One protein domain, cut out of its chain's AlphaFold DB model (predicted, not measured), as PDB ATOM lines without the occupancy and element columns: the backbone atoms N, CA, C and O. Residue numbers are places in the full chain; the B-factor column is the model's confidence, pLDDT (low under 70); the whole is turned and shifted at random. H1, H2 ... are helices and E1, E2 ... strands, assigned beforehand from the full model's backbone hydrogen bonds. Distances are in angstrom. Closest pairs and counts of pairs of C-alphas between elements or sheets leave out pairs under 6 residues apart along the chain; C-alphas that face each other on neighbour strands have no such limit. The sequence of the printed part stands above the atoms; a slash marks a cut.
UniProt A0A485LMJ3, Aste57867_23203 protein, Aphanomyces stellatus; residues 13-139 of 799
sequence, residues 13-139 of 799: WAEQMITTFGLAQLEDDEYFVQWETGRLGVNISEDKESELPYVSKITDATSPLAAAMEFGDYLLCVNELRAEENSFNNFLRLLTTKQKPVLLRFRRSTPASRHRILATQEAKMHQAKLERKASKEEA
ATOM      1  N   TRP A  13     529.324 447.638 582.140       87.06
ATOM      2  CA  TRP A  13     530.051 448.765 582.745       87.06
ATOM      3  C   TRP A  13     529.230 450.063 582.751       87.06
ATOM      4  O   TRP A  13     529.316 450.836 583.701       87.06
ATOM      5  N   ALA A  14     528.404 450.307 581.730       86.75
ATOM      6  CA  ALA A  14     527.537 451.479 581.662       86.75
ATOM      7  C   ALA A  14     526.370 451.359 582.654       86.75
ATOM      8  O   ALA A  14     526.071 452.323 583.355       86.75
ATOM      9  N   GLU A  15     525.775 450.171 582.790       87.12
ATOM     10  CA  GLU A  15     524.757 449.874 583.813       87.12
ATOM     11  C   GLU A  15     525.328 449.994 585.238       87.12
ATOM     12  O   GLU A  15     524.719 450.611 586.121       87.12
ATOM     13  N   GLN A  16     526.553 449.501 585.449       85.94
ATOM     14  CA  GLN A  16     527.284 449.688 586.699       85.94
ATOM     15  C   GLN A  16     527.561 451.171 586.976       85.94
ATOM     16  O   GLN A  16     527.407 451.595 588.118       85.94
ATOM     17  N   MET A  17     527.923 451.985 585.978       85.69
ATOM     18  CA  MET A  17     528.151 453.424 586.175       85.69
ATOM     19  C   MET A  17     526.858 454.217 586.410       85.69
ATOM     20  O   MET A  17     526.864 455.099 587.262       85.69
ATOM     21  N   ILE A  18     525.742 453.874 585.756       86.38
ATOM     22  CA  ILE A  18     524.411 454.435 586.071       86.38
ATOM     23  C   ILE A  18     524.089 454.215 587.553       86.38
ATOM     24  O   ILE A  18     523.727 455.157 588.256       86.38
ATOM     25  N   THR A  19     524.310 452.992 588.038       86.38
ATOM     26  CA  THR A  19     524.091 452.615 589.443       86.38
ATOM     27  C   THR A  19     525.073 453.322 590.387       86.38
ATOM     28  O   THR A  19     524.673 453.851 591.419       86.38
ATOM     29  N   THR A  20     526.360 453.366 590.027       86.50
ATOM     30  CA  THR A  20     527.455 453.901 590.863       86.50
ATOM     31  C   THR A  20     527.387 455.421 591.014       86.50
ATOM     32  O   THR A  20     527.718 455.948 592.072       86.50
ATOM     33  N   PHE A  21     526.961 456.132 589.969       84.06
ATOM     34  CA  PHE A  21     526.803 457.588 589.973       84.06
ATOM     35  C   PHE A  21     525.377 458.036 590.328       84.06
ATOM     36  O   PHE A  21     525.091 459.229 590.275       84.06
ATOM     37  N   GLY A  22     524.482 457.103 590.678       80.44
ATOM     38  CA  GLY A  22     523.100 457.402 591.065       80.44
ATOM     39  C   GLY A  22     522.300 458.127 589.979       80.44
ATOM     40  O   GLY A  22     521.448 458.954 590.301       80.44
ATOM     41  N   LEU A  23     522.593 457.869 588.698       81.44
ATOM     42  CA  LEU A  23     521.959 458.593 587.599       81.44
ATOM     43  C   LEU A  23     520.462 458.272 587.565       81.44
ATOM     44  O   LEU A  23     520.071 457.105 587.506       81.44
ATOM     45  N   ALA A  24     519.634 459.319 587.564       77.31
ATOM     46  CA  ALA A  24     518.185 459.195 587.443       77.31
ATOM     47  C   ALA A  24     517.793 458.367 586.206       77.31
ATOM     48  O   ALA A  24     518.533 458.325 585.217       77.31
ATOM     49  N   GLN A  25     516.614 457.743 586.234       78.94
ATOM     50  CA  GLN A  25     516.086 457.031 585.066       78.94
ATOM     51  C   GLN A  25     516.006 457.973 583.850       78.94
ATOM     52  O   GLN A  25     515.912 459.190 584.010       78.94
ATOM     53  N   LEU A  26     516.114 457.414 582.642       86.31
ATOM     54  CA  LEU A  26     515.997 458.185 581.403       86.31
ATOM     55  C   LEU A  26     514.539 458.591 581.175       86.31
ATOM     56  O   LEU A  26     513.658 457.728 581.176       86.31
ATOM     57  N   GLU A  27     514.321 459.868 580.893       84.50
ATOM     58  CA  GLU A  27     513.086 460.388 580.312       84.50
ATOM     59  C   GLU A  27     512.917 459.867 578.867       84.50
ATOM     60  O   GLU A  27     513.799 459.214 578.288       84.50
ATOM     61  N   ASP A  28     511.735 460.062 578.279       82.88
ATOM     62  CA  ASP A  28     511.359 459.357 577.044       82.88
ATOM     63  C   ASP A  28     512.070 459.897 575.782       82.88
ATOM     64  O   ASP A  28     512.197 459.179 574.787       82.88
ATOM     65  N   ASP A  29     512.598 461.123 575.847       89.44
ATOM     66  CA  ASP A  29     513.450 461.778 574.845       89.44
ATOM     67  C   ASP A  29     514.962 461.673 575.157       89.44
ATOM     68  O   ASP A  29     515.800 462.125 574.367       89.44
ATOM     69  N   GLU A  30     515.336 461.020 576.262       91.94
ATOM     70  CA  GLU A  30     516.724 460.852 576.692       91.94
ATOM     71  C   GLU A  30     517.351 459.498 576.315       91.94
ATOM     72  O   GLU A  30     516.725 458.425 576.254       91.94
ATOM     73  N   TYR A  31     518.668 459.546 576.102       90.69
ATOM     74  CA  TYR A  31     519.493 458.403 575.738       90.69
ATOM     75  C   TYR A  31     520.933 458.535 576.254       90.69
ATOM     76  O   TYR A  31     521.437 459.631 576.501       90.69
ATOM     77  N   PHE A  32     521.616 457.397 576.398       90.69
ATOM     78  CA  PHE A  32     523.040 457.357 576.726       90.69
ATOM     79  C   PHE A  32     523.903 457.075 575.489       90.69
ATOM     80  O   PHE A  32     523.560 456.226 574.662       90.69
ATOM     81  N   VAL A  33     525.068 457.721 575.411       91.25
ATOM     82  CA  VAL A  33     526.152 457.407 574.465       91.25
ATOM     83  C   VAL A  33     527.353 456.870 575.252       91.25
ATOM     84  O   VAL A  33     527.804 457.479 576.219       91.25
ATOM     85  N   GLN A  34     527.855 455.704 574.844       90.94
ATOM     86  CA  GLN A  34     528.937 454.967 575.505       90.94
ATOM     87  C   GLN A  34     530.271 455.256 574.796       90.94
ATOM     88  O   GLN A  34     530.511 454.752 573.702       90.94
ATOM     89  N   TRP A  35     531.132 456.089 575.388       91.25
ATOM     90  CA  TRP A  35     532.374 456.573 574.775       91.25
ATOM     91  C   TRP A  35     533.631 455.917 575.373       91.25
ATOM     92  O   TRP A  35     534.253 456.416 576.311       91.25
ATOM     93  N   GLU A  36     534.035 454.794 574.783       85.06
ATOM     94  CA  GLU A  36     535.190 453.992 575.223       85.06
ATOM     95  C   GLU A  36     536.520 454.430 574.591       85.06
ATOM     96  O   GLU A  36     537.545 454.522 575.263       85.06
ATOM     97  N   THR A  37     536.529 454.717 573.287       78.50
ATOM     98  CA  THR A  37     537.748 454.974 572.493       78.50
ATOM     99  C   THR A  37     537.521 456.100 571.467       78.50
ATOM    100  O   THR A  37     536.504 456.789 571.515       78.50
ATOM    101  N   GLY A  38     538.498 456.399 570.601       81.31
ATOM    102  CA  GLY A  38     538.336 457.349 569.486       81.31
ATOM    103  C   GLY A  38     537.989 458.804 569.860       81.31
ATOM    104  O   GLY A  38     538.167 459.246 570.999       81.31
ATOM    105  N   ARG A  39     537.492 459.572 568.883       83.56
ATOM    106  CA  ARG A  39     536.940 460.930 569.071       83.56
ATOM    107  C   ARG A  39     535.409 460.860 569.074       83.56
ATOM    108  O   ARG A  39     534.843 459.990 568.424       83.56
ATOM    109  N   LEU A  40     534.749 461.789 569.769       86.00
ATOM    110  CA  LEU A  40     533.282 461.806 569.882       86.00
ATOM    111  C   LEU A  40     532.564 462.113 568.545       86.00
ATOM    112  O   LEU A  40     531.405 461.755 568.381       86.00
ATOM    113  N   GLY A  41     533.258 462.733 567.582       86.94
ATOM    114  CA  GLY A  41     532.759 462.962 566.217       86.94
ATOM    115  C   GLY A  41     531.754 464.111 566.066       86.94
ATOM    116  O   GLY A  41     531.107 464.225 565.026       86.94
ATOM    117  N   VAL A  42     531.630 464.974 567.081       90.50
ATOM    118  CA  VAL A  42     530.756 466.158 567.070       90.50
ATOM    119  C   VAL A  42     531.459 467.391 567.637       90.50
ATOM    120  O   VAL A  42     532.348 467.280 568.483       90.50
ATOM    121  N   ASN A  43     531.022 468.571 567.198       89.12
ATOM    122  CA  ASN A  43     531.215 469.833 567.901       89.12
ATOM    123  C   ASN A  43     530.031 470.072 568.839       89.12
ATOM    124  O   ASN A  43     528.882 469.800 568.484       89.12
ATOM    125  N   ILE A  44     530.321 470.635 570.009       92.31
ATOM    126  CA  ILE A  44     529.326 471.042 571.003       92.31
ATOM    127  C   ILE A  44     529.436 472.561 571.184       92.31
ATOM    128  O   ILE A  44     530.521 473.134 571.046       92.31
ATOM    129  N   SER A  45     528.327 473.243 571.446       88.88
ATOM    130  CA  SER A  45     528.278 474.686 571.703       88.88
ATOM    131  C   SER A  45     527.266 475.016 572.796       88.88
ATOM    132  O   SER A  45     526.419 474.195 573.124       88.88
ATOM    133  N   GLU A  46     527.385 476.200 573.384       91.19
ATOM    134  CA  GLU A  46     526.525 476.688 574.466       91.19
ATOM    135  C   GLU A  46     525.239 477.299 573.882       91.19
ATOM    136  O   GLU A  46     525.307 478.182 573.015       91.19
ATOM    137  N   ASP A  47     524.068 476.826 574.317       88.12
ATOM    138  CA  ASP A  47     522.799 477.524 574.099       88.12
ATOM    139  C   ASP A  47     522.646 478.596 575.183       88.12
ATOM    140  O   ASP A  47     522.565 478.285 576.366       88.12
ATOM    141  N   LYS A  48     522.600 479.869 574.781       82.69
ATOM    142  CA  LYS A  48     522.577 481.014 575.706       82.69
ATOM    143  C   LYS A  48     521.295 481.144 576.534       82.69
ATOM    144  O   LYS A  48     521.281 481.946 577.456       82.69
ATOM    145  N   GLU A  49     520.224 480.444 576.170       81.44
ATOM    146  CA  GLU A  49     518.915 480.573 576.831       81.44
ATOM    147  C   GLU A  49     518.624 479.417 577.796       81.44
ATOM    148  O   GLU A  49     517.969 479.616 578.811       81.44
ATOM    149  N   SER A  50     519.133 478.215 577.503       79.12
ATOM    150  CA  SER A  50     519.047 477.057 578.407       79.12
ATOM    151  C   SER A  50     520.325 476.811 579.217       79.12
ATOM    152  O   SER A  50     520.345 475.906 580.043       79.12
ATOM    153  N   GLU A  51     521.398 477.563 578.942       83.62
ATOM    154  CA  GLU A  51     522.771 477.387 579.456       83.62
ATOM    155  C   GLU A  51     523.384 475.990 579.201       83.62
ATOM    156  O   GLU A  51     524.491 475.679 579.647       83.62
ATOM    157  N   LEU A  52     522.701 475.147 578.421       87.38
ATOM    158  CA  LEU A  52     523.094 473.770 578.166       87.38
ATOM    159  C   LEU A  52     524.033 473.639 576.948       87.38
ATOM    160  O   LEU A  52     523.877 474.337 575.939       87.38
ATOM    161  N   PRO A  53     524.982 472.683 576.979       91.69
ATOM    162  CA  PRO A  53     525.730 472.272 575.799       91.69
ATOM    163  C   PRO A  53     524.818 471.525 574.819       91.69
ATOM    164  O   PRO A  53     524.172 470.553 575.206       91.69
ATOM    165  N   TYR A  54     524.837 471.892 573.539       93.94
ATOM    166  CA  TYR A  54     524.155 471.170 572.459       93.94
ATOM    167  C   TYR A  54     525.099 470.806 571.307       93.94
ATOM    168  O   TYR A  54     526.112 471.468 571.071       93.94
ATOM    169  N   VAL A  55     524.758 469.756 570.560       93.81
ATOM    170  CA  VAL A  55     525.486 469.307 569.364       93.81
ATOM    171  C   VAL A  55     525.284 470.305 568.219       93.81
ATOM    172  O   VAL A  55     524.228 470.346 567.595       93.81
ATOM    173  N   SER A  56     526.305 471.111 567.918       91.62
ATOM    174  CA  SER A  56     526.229 472.198 566.927       91.62
ATOM    175  C   SER A  56     526.778 471.839 565.544       91.62
ATOM    176  O   SER A  56     526.531 472.555 564.576       91.62
ATOM    177  N   LYS A  57     527.517 470.730 565.417       88.94
ATOM    178  CA  LYS A  57     527.880 470.128 564.121       88.94
ATOM    179  C   LYS A  57     528.296 468.672 564.311       88.94
ATOM    180  O   LYS A  57     529.102 468.385 565.190       88.94
ATOM    181  N   ILE A  58     527.847 467.772 563.439       90.94
ATOM    182  CA  ILE A  58     528.472 466.450 563.295       90.94
ATOM    183  C   ILE A  58     529.773 466.626 562.495       90.94
ATOM    184  O   ILE A  58     529.739 467.127 561.370       90.94
ATOM    185  N   THR A  59     530.923 466.284 563.078       86.12
ATOM    186  CA  THR A  59     532.249 466.455 562.446       86.12
ATOM    187  C   THR A  59     532.817 465.171 561.856       86.12
ATOM    188  O   THR A  59     533.632 465.248 560.943       86.12
ATOM    189  N   ASP A  60     532.363 464.010 562.324       82.75
ATOM    190  CA  ASP A  60     532.683 462.699 561.759       82.75
ATOM    191  C   ASP A  60     531.434 461.810 561.815       82.75
ATOM    192  O   ASP A  60     531.221 461.080 562.779       82.75
ATOM    193  N   ALA A  61     530.599 461.873 560.774       81.62
ATOM    194  CA  ALA A  61     529.377 461.070 560.670       81.62
ATOM    195  C   ALA A  61     529.642 459.561 560.475       81.62
ATOM    196  O   ALA A  61     528.704 458.769 560.538       81.62
ATOM    197  N   THR A  62     530.899 459.154 560.248       77.75
ATOM    198  CA  THR A  62     531.289 457.739 560.144       77.75
ATOM    199  C   THR A  62     531.563 457.118 561.517       77.75
ATOM    200  O   THR A  62     531.492 455.898 561.671       77.75
ATOM    201  N   SER A  63     531.809 457.945 562.544       80.88
ATOM    202  CA  SER A  63     531.951 457.497 563.929       80.88
ATOM    203  C   SER A  63     530.635 456.901 564.460       80.88
ATOM    204  O   SER A  63     529.614 457.596 564.487       80.88
ATOM    205  N   PRO A  64     530.636 455.662 564.996       78.88
ATOM    206  CA  PRO A  64     529.451 455.056 565.614       78.88
ATOM    207  C   PRO A  64     528.886 455.834 566.815       78.88
ATOM    208  O   PRO A  64     527.747 455.597 567.211       78.88
ATOM    209  N   LEU A  65     529.681 456.741 567.398       84.88
ATOM    210  CA  LEU A  65     529.262 457.653 568.465       84.88
ATOM    211  C   LEU A  65     528.460 458.822 567.888       84.88
ATOM    212  O   LEU A  65     527.361 459.109 568.355       84.88
ATOM    213  N   ALA A  66     528.989 459.452 566.835       85.94
ATOM    214  CA  ALA A  66     528.328 460.532 566.112       85.94
ATOM    215  C   ALA A  66     526.987 460.087 565.522       85.94
ATOM    216  O   ALA A  66     525.993 460.786 565.674       85.94
ATOM    217  N   ALA A  67     526.933 458.879 564.954       83.75
ATOM    218  CA  ALA A  67     525.718 458.279 564.402       83.75
ATOM    219  C   ALA A  67     524.607 457.979 565.439       83.75
ATOM    220  O   ALA A  67     523.527 457.530 565.057       83.75
ATOM    221  N   ALA A  68     524.844 458.193 566.741       85.62
ATOM    222  CA  ALA A  68     523.819 458.112 567.788       85.62
ATOM    223  C   ALA A  68     523.204 459.481 568.164       85.62
ATOM    224  O   ALA A  68     522.181 459.522 568.855       85.62
ATOM    225  N   MET A  69     523.812 460.586 567.714       91.06
ATOM    226  CA  MET A  69     523.470 461.964 568.077       91.06
ATOM    227  C   MET A  69     522.955 462.750 566.866       91.06
ATOM    228  O   MET A  69     523.439 462.570 565.752       91.06
ATOM    229  N   GLU A  70     521.998 463.653 567.076       89.94
ATOM    230  CA  GLU A  70     521.533 464.590 566.045       89.94
ATOM    231  C   GLU A  70     522.005 466.021 566.329       89.94
ATOM    232  O   GLU A  70     522.378 466.379 567.448       89.94
ATOM    233  N   PHE A  71     521.963 466.870 565.299       91.12
ATOM    234  CA  PHE A  71     522.131 468.311 565.460       91.12
ATOM    235  C   PHE A  71     521.053 468.885 566.396       91.12
ATOM    236  O   PHE A  71     519.866 468.590 566.250       91.12
ATOM    237  N   GLY A  72     521.478 469.745 567.320       90.75
ATOM    238  CA  GLY A  72     520.643 470.388 568.332       90.75
ATOM    239  C   GLY A  72     520.539 469.622 569.653       90.75
ATOM    240  O   GLY A  72     520.101 470.207 570.636       90.75
ATOM    241  N   ASP A  73     520.936 468.347 569.713       94.31
ATOM    242  CA  ASP A  73     520.739 467.518 570.909       94.31
ATOM    243  C   ASP A  73     521.577 467.995 572.098       94.31
ATOM    244  O   ASP A  73     522.770 468.274 571.962       94.31
ATOM    245  N   TYR A  74     520.952 468.061 573.275       93.69
ATOM    246  CA  TYR A  74     521.549 468.622 574.485       93.69
ATOM    247  C   TYR A  74     522.317 467.551 575.271       93.69
ATOM    248  O   TYR A  74     521.770 466.490 575.570       93.69
ATOM    249  N   LEU A  75     523.570 467.827 575.640       93.06
ATOM    250  CA  LEU A  75     524.380 466.982 576.523       93.06
ATOM    251  C   LEU A  75     524.107 467.374 577.981       93.06
ATOM    252  O   LEU A  75     524.524 468.441 578.423       93.06
ATOM    253  N   LEU A  76     523.448 466.493 578.732       89.62
ATOM    254  CA  LEU A  76     523.017 466.741 580.110       89.62
ATOM    255  C   LEU A  76     523.997 466.224 581.169       89.62
ATOM    256  O   LEU A  76     524.118 466.836 582.229       89.62
ATOM    257  N   CYS A  77     524.706 465.113 580.922       89.56
ATOM    258  CA  CYS A  77     525.674 464.561 581.884       89.56
ATOM    259  C   CYS A  77     526.922 463.968 581.219       89.56
ATOM    260  O   CYS A  77     526.840 463.370 580.146       89.56
ATOM    261  N   VAL A  78     528.059 464.063 581.915       89.62
ATOM    262  CA  VAL A  78     529.327 463.380 581.609       89.62
ATOM    263  C   VAL A  78     529.728 462.556 582.835       89.62
ATOM    264  O   VAL A  78     530.237 463.103 583.816       89.62
ATOM    265  N   ASN A  79     529.503 461.241 582.780       88.38
ATOM    266  CA  ASN A  79     529.482 460.356 583.947       88.38
ATOM    267  C   ASN A  79     528.556 460.926 585.042       88.38
ATOM    268  O   ASN A  79     527.368 461.112 584.794       88.38
ATOM    269  N   GLU A  80     529.094 461.218 586.226       85.19
ATOM    270  CA  GLU A  80     528.388 461.770 587.383       85.19
ATOM    271  C   GLU A  80     528.126 463.282 587.302       85.19
ATOM    272  O   GLU A  80     527.366 463.821 588.099       85.19
ATOM    273  N   LEU A  81     528.777 463.989 586.373       85.75
ATOM    274  CA  LEU A  81     528.775 465.451 586.340       85.75
ATOM    275  C   LEU A  81     527.636 465.958 585.457       85.75
ATOM    276  O   LEU A  81     527.578 465.616 584.273       85.75
ATOM    277  N   ARG A  82     526.754 466.791 586.019       84.94
ATOM    278  CA  ARG A  82     525.614 467.397 585.314       84.94
ATOM    279  C   ARG A  82     526.015 468.717 584.648       84.94
ATOM    280  O   ARG A  82     526.861 469.452 585.163       84.94
ATOM    281  N   ALA A  83     525.415 469.001 583.494       85.62
ATOM    282  CA  ALA A  83     525.675 470.198 582.695       85.62
ATOM    283  C   ALA A  83     525.197 471.472 583.403       85.62
ATOM    284  O   ALA A  83     525.951 472.426 583.516       85.62
ATOM    285  N   GLU A  84     523.988 471.442 583.967       84.56
ATOM    286  CA  GLU A  84     523.374 472.545 584.729       84.56
ATOM    287  C   GLU A  84     524.240 473.031 585.909       84.56
ATOM    288  O   GLU A  84     524.177 474.185 586.313       84.56
ATOM    289  N   GLU A  85     525.077 472.151 586.463       81.69
ATOM    290  CA  GLU A  85     525.965 472.432 587.600       81.69
ATOM    291  C   GLU A  85     527.364 472.907 587.165       81.69
ATOM    292  O   GLU A  85     528.234 473.165 588.001       81.69
ATOM    293  N   ASN A  86     527.628 472.988 585.857       76.56
ATOM    294  CA  ASN A  86     528.952 473.227 585.294       76.56
ATOM    295  C   ASN A  86     528.883 474.150 584.077       76.56
ATOM    296  O   ASN A  86     528.475 473.724 583.001       76.56
ATOM    297  N   SER A  87     529.435 475.365 584.196       81.38
ATOM    298  CA  SER A  87     529.589 476.262 583.041       81.38
ATOM    299  C   SER A  87     530.187 475.530 581.834       81.38
ATOM    300  O   SER A  87     531.124 474.734 581.981       81.38
ATOM    301  N   PHE A  88     529.671 475.808 580.634       82.88
ATOM    302  CA  PHE A  88     529.986 475.082 579.395       82.88
ATOM    303  C   PHE A  88     531.491 474.840 579.188       82.88
ATOM    304  O   PHE A  88     531.922 473.751 578.813       82.88
ATOM    305  N   ASN A  89     532.316 475.840 579.505       81.25
ATOM    306  CA  ASN A  89     533.772 475.770 579.394       81.25
ATOM    307  C   ASN A  89     534.430 474.802 580.400       81.25
ATOM    308  O   ASN A  89     535.459 474.199 580.085       81.25
ATOM    309  N   ASN A  90     533.864 474.631 581.600       78.25
ATOM    310  CA  ASN A  90     534.275 473.572 582.521       78.25
ATOM    311  C   ASN A  90     533.767 472.210 582.038       78.25
ATOM    312  O   ASN A  90     534.527 471.249 582.005       78.25
ATOM    313  N   PHE A  91     532.516 472.136 581.589       82.12
ATOM    314  CA  PHE A  91     531.886 470.893 581.153       82.12
ATOM    315  C   PHE A  91     532.556 470.277 579.911       82.12
ATOM    316  O   PHE A  91     532.887 469.092 579.896       82.12
ATOM    317  N   LEU A  92     532.897 471.096 578.912       84.19
ATOM    318  CA  LEU A  92     533.666 470.677 577.736       84.19
ATOM    319  C   LEU A  92     535.117 470.294 578.095       84.19
ATOM    320  O   LEU A  92     535.710 469.408 577.470       84.19
ATOM    321  N   ARG A  93     535.695 470.906 579.139       79.44
ATOM    322  CA  ARG A  93     536.981 470.466 579.700       79.44
ATOM    323  C   ARG A  93     536.843 469.098 580.367       79.44
ATOM    324  O   ARG A  93     537.672 468.233 580.116       79.44
ATOM    325  N   LEU A  94     535.800 468.872 581.162       79.25
ATOM    326  CA  LEU A  94     535.528 467.582 581.797       79.25
ATOM    327  C   LEU A  94     535.365 466.485 580.735       79.25
ATOM    328  O   LEU A  94     536.077 465.486 580.802       79.25
ATOM    329  N   LEU A  95     534.569 466.733 579.690       82.44
ATOM    330  CA  LEU A  95     534.413 465.849 578.528       82.44
ATOM    331  C   LEU A  95     535.750 465.499 577.840       82.44
ATOM    332  O   LEU A  95     535.909 464.393 577.333       82.44
ATOM    333  N   THR A  96     536.726 466.412 577.836       78.06
ATOM    334  CA  THR A  96     538.048 466.203 577.211       78.06
ATOM    335  C   THR A  96     539.149 465.737 578.172       78.06
ATOM    336  O   THR A  96     540.232 465.381 577.706       78.06
ATOM    337  N   THR A  97     538.903 465.703 579.489       78.56
ATOM    338  CA  THR A  97     539.884 465.259 580.507       78.56
ATOM    339  C   THR A  97     539.459 464.047 581.339       78.56
ATOM    340  O   THR A  97     540.304 463.466 582.019       78.56
ATOM    341  N   LYS A  98     538.184 463.642 581.299       77.81
ATOM    342  CA  LYS A  98     537.711 462.389 581.903       77.81
ATOM    343  C   LYS A  98     538.443 461.199 581.275       77.81
ATOM    344  O   LYS A  98     538.558 461.101 580.053       77.81
ATOM    345  N   GLN A  99     538.935 460.293 582.118       79.00
ATOM    346  CA  GLN A  99     539.442 459.002 581.655       79.00
ATOM    347  C   GLN A  99     538.282 458.165 581.110       79.00
ATOM    348  O   GLN A  99     537.148 458.299 581.568       79.00
ATOM    349  N   LYS A 100     538.578 457.323 580.120       84.88
ATOM    350  CA  LYS A 100     537.592 456.458 579.469       84.88
ATOM    351  C   LYS A 100     537.527 455.091 580.167       84.88
ATOM    352  O   LYS A 100     538.556 454.659 580.687       84.88
ATOM    353  N   PRO A 101     536.374 454.398 580.156       88.00
ATOM    354  CA  PRO A 101     535.146 454.734 579.428       88.00
ATOM    355  C   PRO A 101     534.351 455.897 580.044       88.00
ATOM    356  O   PRO A 101     534.343 456.098 581.256       88.00
ATOM    357  N   VAL A 102     533.681 456.671 579.186       90.50
ATOM    358  CA  VAL A 102     532.800 457.783 579.580       90.50
ATOM    359  C   VAL A 102     531.375 457.489 579.113       90.50
ATOM    360  O   VAL A 102     531.158 457.146 577.953       90.50
ATOM    361  N   LEU A 103     530.398 457.645 579.999       91.06
ATOM    362  CA  LEU A 103     528.974 457.583 579.694       91.06
ATOM    363  C   LEU A 103     528.423 459.007 579.581       91.06
ATOM    364  O   LEU A 103     528.589 459.819 580.489       91.06
ATOM    365  N   LEU A 104     527.772 459.312 578.463       92.25
ATOM    366  CA  LEU A 104     527.216 460.631 578.172       92.25
ATOM    367  C   LEU A 104     525.691 460.550 578.160       92.25
ATOM    368  O   LEU A 104     525.149 459.725 577.427       92.25
ATOM    369  N   ARG A 105     524.996 461.389 578.937       90.81
ATOM    370  CA  ARG A 105     523.525 461.514 578.897       90.81
ATOM    371  C   ARG A 105     523.156 462.629 577.928       90.81
ATOM    372  O   ARG A 105     523.581 463.764 578.136       90.81
ATOM    373  N   PHE A 106     522.372 462.316 576.906       94.19
ATOM    374  CA  PHE A 106     521.849 463.278 575.940       94.19
ATOM    375  C   PHE A 106     520.321 463.305 575.967       94.19
ATOM    376  O   PHE A 106     519.682 462.272 576.173       94.19
ATOM    377  N   ARG A 107     519.751 464.476 575.678       93.00
ATOM    378  CA  ARG A 107     518.323 464.687 575.431       93.00
ATOM    379  C   ARG A 107     518.111 465.118 573.984       93.00
ATOM    380  O   ARG A 107     518.801 466.017 573.494       93.00
ATOM    381  N   ARG A 108     517.187 464.452 573.288       92.88
ATOM    382  CA  ARG A 108     516.859 464.741 571.886       92.88
ATOM    383  C   ARG A 108     516.307 466.164 571.772       92.88
ATOM    384  O   ARG A 108     515.492 466.593 572.581       92.88
ATOM    385  N   SER A 109     516.753 466.915 570.773       90.62
ATOM    386  CA  SER A 109     516.249 468.270 570.541       90.62
ATOM    387  C   SER A 109     514.792 468.260 570.080       90.62
ATOM    388  O   SER A 109     514.435 467.565 569.128       90.62
ATOM    389  N   THR A 110     513.950 469.080 570.718       89.31
ATOM    390  CA  THR A 110     512.589 469.332 570.220       89.31
ATOM    391  C   THR A 110     512.650 470.093 568.885       89.31
ATOM    392  O   THR A 110     513.610 470.842 568.661       89.31
ATOM    393  N   PRO A 111     511.636 469.985 568.003       86.31
ATOM    394  CA  PRO A 111     511.597 470.755 566.758       86.31
ATOM    395  C   PRO A 111     511.707 472.273 566.982       86.31
ATOM    396  O   PRO A 111     512.431 472.945 566.252       86.31
ATOM    397  N   ALA A 112     511.073 472.798 568.037       84.94
ATOM    398  CA  ALA A 112     511.142 474.212 568.406       84.94
ATOM    399  C   ALA A 112     512.567 474.633 568.814       84.94
ATOM    400  O   ALA A 112     513.106 475.597 568.268       84.94
ATOM    401  N   SER A 113     513.217 473.867 569.700       83.88
ATOM    402  CA  SER A 113     514.621 474.089 570.082       83.88
ATOM    403  C   SER A 113     515.541 474.039 568.858       83.88
ATOM    404  O   SER A 113     516.392 474.905 568.676       83.88
ATOM    405  N   ARG A 114     515.338 473.052 567.974       86.25
ATOM    406  CA  ARG A 114     516.140 472.843 566.763       86.25
ATOM    407  C   ARG A 114     515.995 474.002 565.769       86.25
ATOM    408  O   ARG A 114     517.009 474.489 565.273       86.25
ATOM    409  N   HIS A 115     514.778 474.499 565.535       86.62
ATOM    410  CA  HIS A 115     514.532 475.688 564.704       86.62
ATOM    411  C   HIS A 115     515.182 476.947 565.299       86.62
ATOM    412  O   HIS A 115     515.862 477.683 564.585       86.62
ATOM    413  N   ARG A 116     515.047 477.172 566.614       87.44
ATOM    414  CA  ARG A 116     515.665 478.311 567.315       87.44
ATOM    415  C   ARG A 116     517.199 478.278 567.243       87.44
ATOM    416  O   ARG A 116     517.827 479.315 567.018       87.44
ATOM    417  N   ILE A 117     517.808 477.097 567.377       86.69
ATOM    418  CA  ILE A 117     519.257 476.897 567.216       86.69
ATOM    419  C   ILE A 117     519.701 477.221 565.778       86.69
ATOM    420  O   ILE A 117     520.681 477.951 565.605       86.69
ATOM    421  N   LEU A 118     518.972 476.749 564.758       87.31
ATOM    422  CA  LEU A 118     519.265 477.041 563.346       87.31
ATOM    423  C   LEU A 118     519.178 478.544 563.041       87.31
ATOM    424  O   LEU A 118     520.153 479.116 562.558       87.31
ATOM    425  N   ALA A 119     518.085 479.211 563.422       86.19
ATOM    426  CA  ALA A 119     517.928 480.658 563.236       86.19
ATOM    427  C   ALA A 119     519.053 481.458 563.930       86.19
ATOM    428  O   ALA A 119     519.612 482.402 563.369       86.19
ATOM    429  N   THR A 120     519.467 481.024 565.127       84.12
ATOM    430  CA  THR A 120     520.604 481.607 565.862       84.12
ATOM    431  C   THR A 120     521.943 481.406 565.134       84.12
ATOM    432  O   THR A 120     522.850 482.234 565.257       84.12
ATOM    433  N   GLN A 121     522.107 480.313 564.386       83.25
ATOM    434  CA  GLN A 121     523.296 480.043 563.575       83.25
ATOM    435  C   GLN A 121     523.299 480.865 562.276       83.25
ATOM    436  O   GLN A 121     524.331 481.434 561.916       83.25
ATOM    437  N   GLU A 122     522.153 480.989 561.609       86.69
ATOM    438  CA  GLU A 122     521.984 481.799 560.398       86.69
ATOM    439  C   GLU A 122     522.201 483.292 560.667       86.69
ATOM    440  O   GLU A 122     522.962 483.936 559.942       86.69
ATOM    441  N   ALA A 123     521.649 483.825 561.762       85.69
ATOM    442  CA  ALA A 123     521.876 485.206 562.187       85.69
ATOM    443  C   ALA A 123     523.374 485.514 562.385       85.69
ATOM    444  O   ALA A 123     523.876 486.523 561.882       85.69
ATOM    445  N   LYS A 124     524.125 484.605 563.027       82.38
ATOM    446  CA  LYS A 124     525.589 484.723 563.194       82.38
ATOM    447  C   LYS A 124     526.330 484.706 561.854       82.38
ATOM    448  O   LYS A 124     527.269 485.480 561.670       82.38
ATOM    449  N   MET A 125     525.918 483.859 560.906       82.38
ATOM    450  CA  MET A 125     526.497 483.848 559.556       82.38
ATOM    451  C   MET A 125     526.192 485.143 558.792       82.38
ATOM    452  O   MET A 125     527.066 485.656 558.092       82.38
ATOM    453  N   HIS A 126     524.987 485.699 558.941       85.50
ATOM    454  CA  HIS A 126     524.617 486.962 558.307       85.50
ATOM    455  C   HIS A 126     525.400 488.149 558.890       85.50
ATOM    456  O   HIS A 126     525.947 488.947 558.128       85.50
ATOM    457  N   GLN A 127     525.552 488.214 560.218       84.38
ATOM    458  CA  GLN A 127     526.384 489.217 560.888       84.38
ATOM    459  C   GLN A 127     527.851 489.138 560.429       84.38
ATOM    460  O   GLN A 127     528.389 490.130 559.944       84.38
ATOM    461  N   ALA A 128     528.477 487.956 560.460       84.38
ATOM    462  CA  ALA A 128     529.863 487.788 560.007       84.38
ATOM    463  C   ALA A 128     530.058 488.142 558.513       84.38
ATOM    464  O   ALA A 128     531.135 488.572 558.092       84.38
ATOM    465  N   LYS A 129     529.010 487.987 557.691       87.06
ATOM    466  CA  LYS A 129     528.985 488.395 556.275       87.06
ATOM    467  C   LYS A 129     528.831 489.913 556.099       87.06
ATOM    468  O   LYS A 129     529.352 490.447 555.121       87.06
ATOM    469  N   LEU A 130     528.152 490.601 557.018       86.56
ATOM    470  CA  LEU A 130     528.068 492.067 557.073       86.56
ATOM    471  C   LEU A 130     529.385 492.682 557.560       86.56
ATOM    472  O   LEU A 130     529.911 493.569 556.895       86.56
ATOM    473  N   GLU A 131     529.979 492.158 558.632       84.44
ATOM    474  CA  GLU A 131     531.283 492.604 559.151       84.44
ATOM    475  C   GLU A 131     532.383 492.480 558.079       84.44
ATOM    476  O   GLU A 131     533.085 493.445 557.782       84.44
ATOM    477  N   ARG A 132     532.453 491.335 557.378       86.25
ATOM    478  CA  ARG A 132     533.367 491.135 556.233       86.25
ATOM    479  C   ARG A 132     533.110 492.076 555.045       86.25
ATOM    480  O   ARG A 132     534.023 492.275 554.244       86.25
ATOM    481  N   LYS A 133     531.903 492.637 554.893       84.81
ATOM    482  CA  LYS A 133     531.629 493.699 553.908       84.81
ATOM    483  C   LYS A 133     532.121 495.050 554.423       84.81
ATOM    484  O   LYS A 133     532.865 495.708 553.703       84.81
ATOM    485  N   ALA A 134     531.771 495.414 555.658       81.69
ATOM    486  CA  ALA A 134     532.142 496.684 556.277       81.69
ATOM    487  C   ALA A 134     533.666 496.893 556.273       81.69
ATOM    488  O   ALA A 134     534.139 497.859 555.683       81.69
ATOM    489  N   SER A 135     534.451 495.933 556.778       80.62
ATOM    490  CA  SER A 135     535.920 496.042 556.777       80.62
ATOM    491  C   SER A 135     536.533 496.095 555.369       80.62
ATOM    492  O   SER A 135     537.624 496.630 555.188       80.62
ATOM    493  N   LYS A 136     535.847 495.561 554.345       79.38
ATOM    494  CA  LYS A 136     536.281 495.640 552.938       79.38
ATOM    495  C   LYS A 136     535.948 496.993 552.295       79.38
ATOM    496  O   LYS A 136     536.629 497.402 551.356       79.38
ATOM    497  N   GLU A 137     534.918 497.677 552.779       74.75
ATOM    498  CA  GLU A 137     534.532 499.020 552.346       74.75
ATOM    499  C   GLU A 137     535.361 500.099 553.060       74.75
ATOM    500  O   GLU A 137     535.897 500.992 552.409       74.75
ATOM    501  N   GLU A 138     535.600 499.934 554.360       71.94
ATOM    502  CA  GLU A 138     536.500 500.755 555.176       71.94
ATOM    503  C   GLU A 138     537.942 500.733 554.632       71.94
ATOM    504  O   GLU A 138     538.509 501.781 554.315       71.94
ATOM    505  N   ALA A 139     538.495 499.542 554.363       70.88
ATOM    506  CA  ALA A 139     539.806 499.391 553.723       70.88
ATOM    507  C   ALA A 139     539.877 499.996 552.302       70.88
ATOM    508  O   ALA A 139     540.963 500.310 551.817       70.88
TER     509      ALA A 139
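This is residues 13 to 139 of the 799 residues of the protein "Aste57867_23203 protein" of Aphanomyces stellatus (UniProt A0A485LMJ3). A compact body of strands and two short helices has a long helical arm: H3 begins beside the body, and its residues 122 to 139 stick out from it. In the body, a small sheet of three strands has H1 over one face and H2 over the other, and the hairpin E2 and E3 meets the sheet at E4, with H2 packing on both E4 and the hairpin. The printed part has 127 residues, with three named helices and five named strands in the order H1 E1 E2 E3 E4 H2 E5 H3, and its class is mixed, helices and strands. The larger sheet has the order E1 E5 E4, all antiparallel. The whole is only just loose, close to compact, with a radius of gyration of the C-alphas of 16.9 A, and spans 60 by 29 by 28 A, the arm making much of the length.

H1 is residues 13 to 20, with C-alpha 13 at (530.051, 448.765, 582.745). E1, residues 30 to 35, is 16.3 A long. E2 is residues 42 to 46, and E3, residues 53 to 58, is 14.1 A long. E4 is residues 74 to 78, with C-alpha 74 at (521.549, 468.622, 574.485). H2, residues 88 to 97, is 14.0 A long. E5, residues 102 to 107, is 16.6 A long. H3, residues 111 to 139, is 42.3 A long and ends with C-alpha 139 at (539.806, 499.391, 553.723).

In the larger sheet E1 and E4 are edge strands and E5 is the inner strand. E1 and E5 are antiparallel at 155 degrees, with N 33 and O 104 within hydrogen-bond range at 2.8 A. E5 and E4 are antiparallel at 153 degrees, with N 76 and O 105 2.8 A apart. H1 is on this sheet, over E5, at a height of 9.8 A, and runs across the strands at 72 degrees on the local plane; the closest C-alphas of H1 and E5 are those of Ala 14 and Leu 103, 6.6 A apart. H2 is on the opposite face, over E4, at a height of 9.9 A, slantwise to the strands at 49 degrees on the local plane. The closest C-alphas of H2 and E4 are those of Val 78 and Leu 95, 6.4 A apart. E2 and E3 form an antiparallel hairpin at 145 degrees, with N 43 and O 57 2.8 A apart. The closest C-alphas of E3 and E4 are those of Tyr 54 and Tyr 74, 4.2 A apart. The closest C-alphas of E2 and H2 are those of Glu 46 and Phe 88, 6.2 A apart. H3 is not on the larger sheet, is near E3 with 5 pairs of C-alphas within 10 A, and is apart from H1 and H2. Every O i to N i+4 pair is within hydrogen-bond range in H1 and H2, and 24 of 25 are in H3.

The two C-alphas farthest apart are those of Gln 16 and Ala 139, 60.9 A. Residues 122 to 139 of H3 stand free; the body without them spans 40 by 29 by 27 A. The link from E3 to E4, 15 residues, is long. The printed part has no cut, its mean pLDDT is 85.6, and no printed residue is under 70.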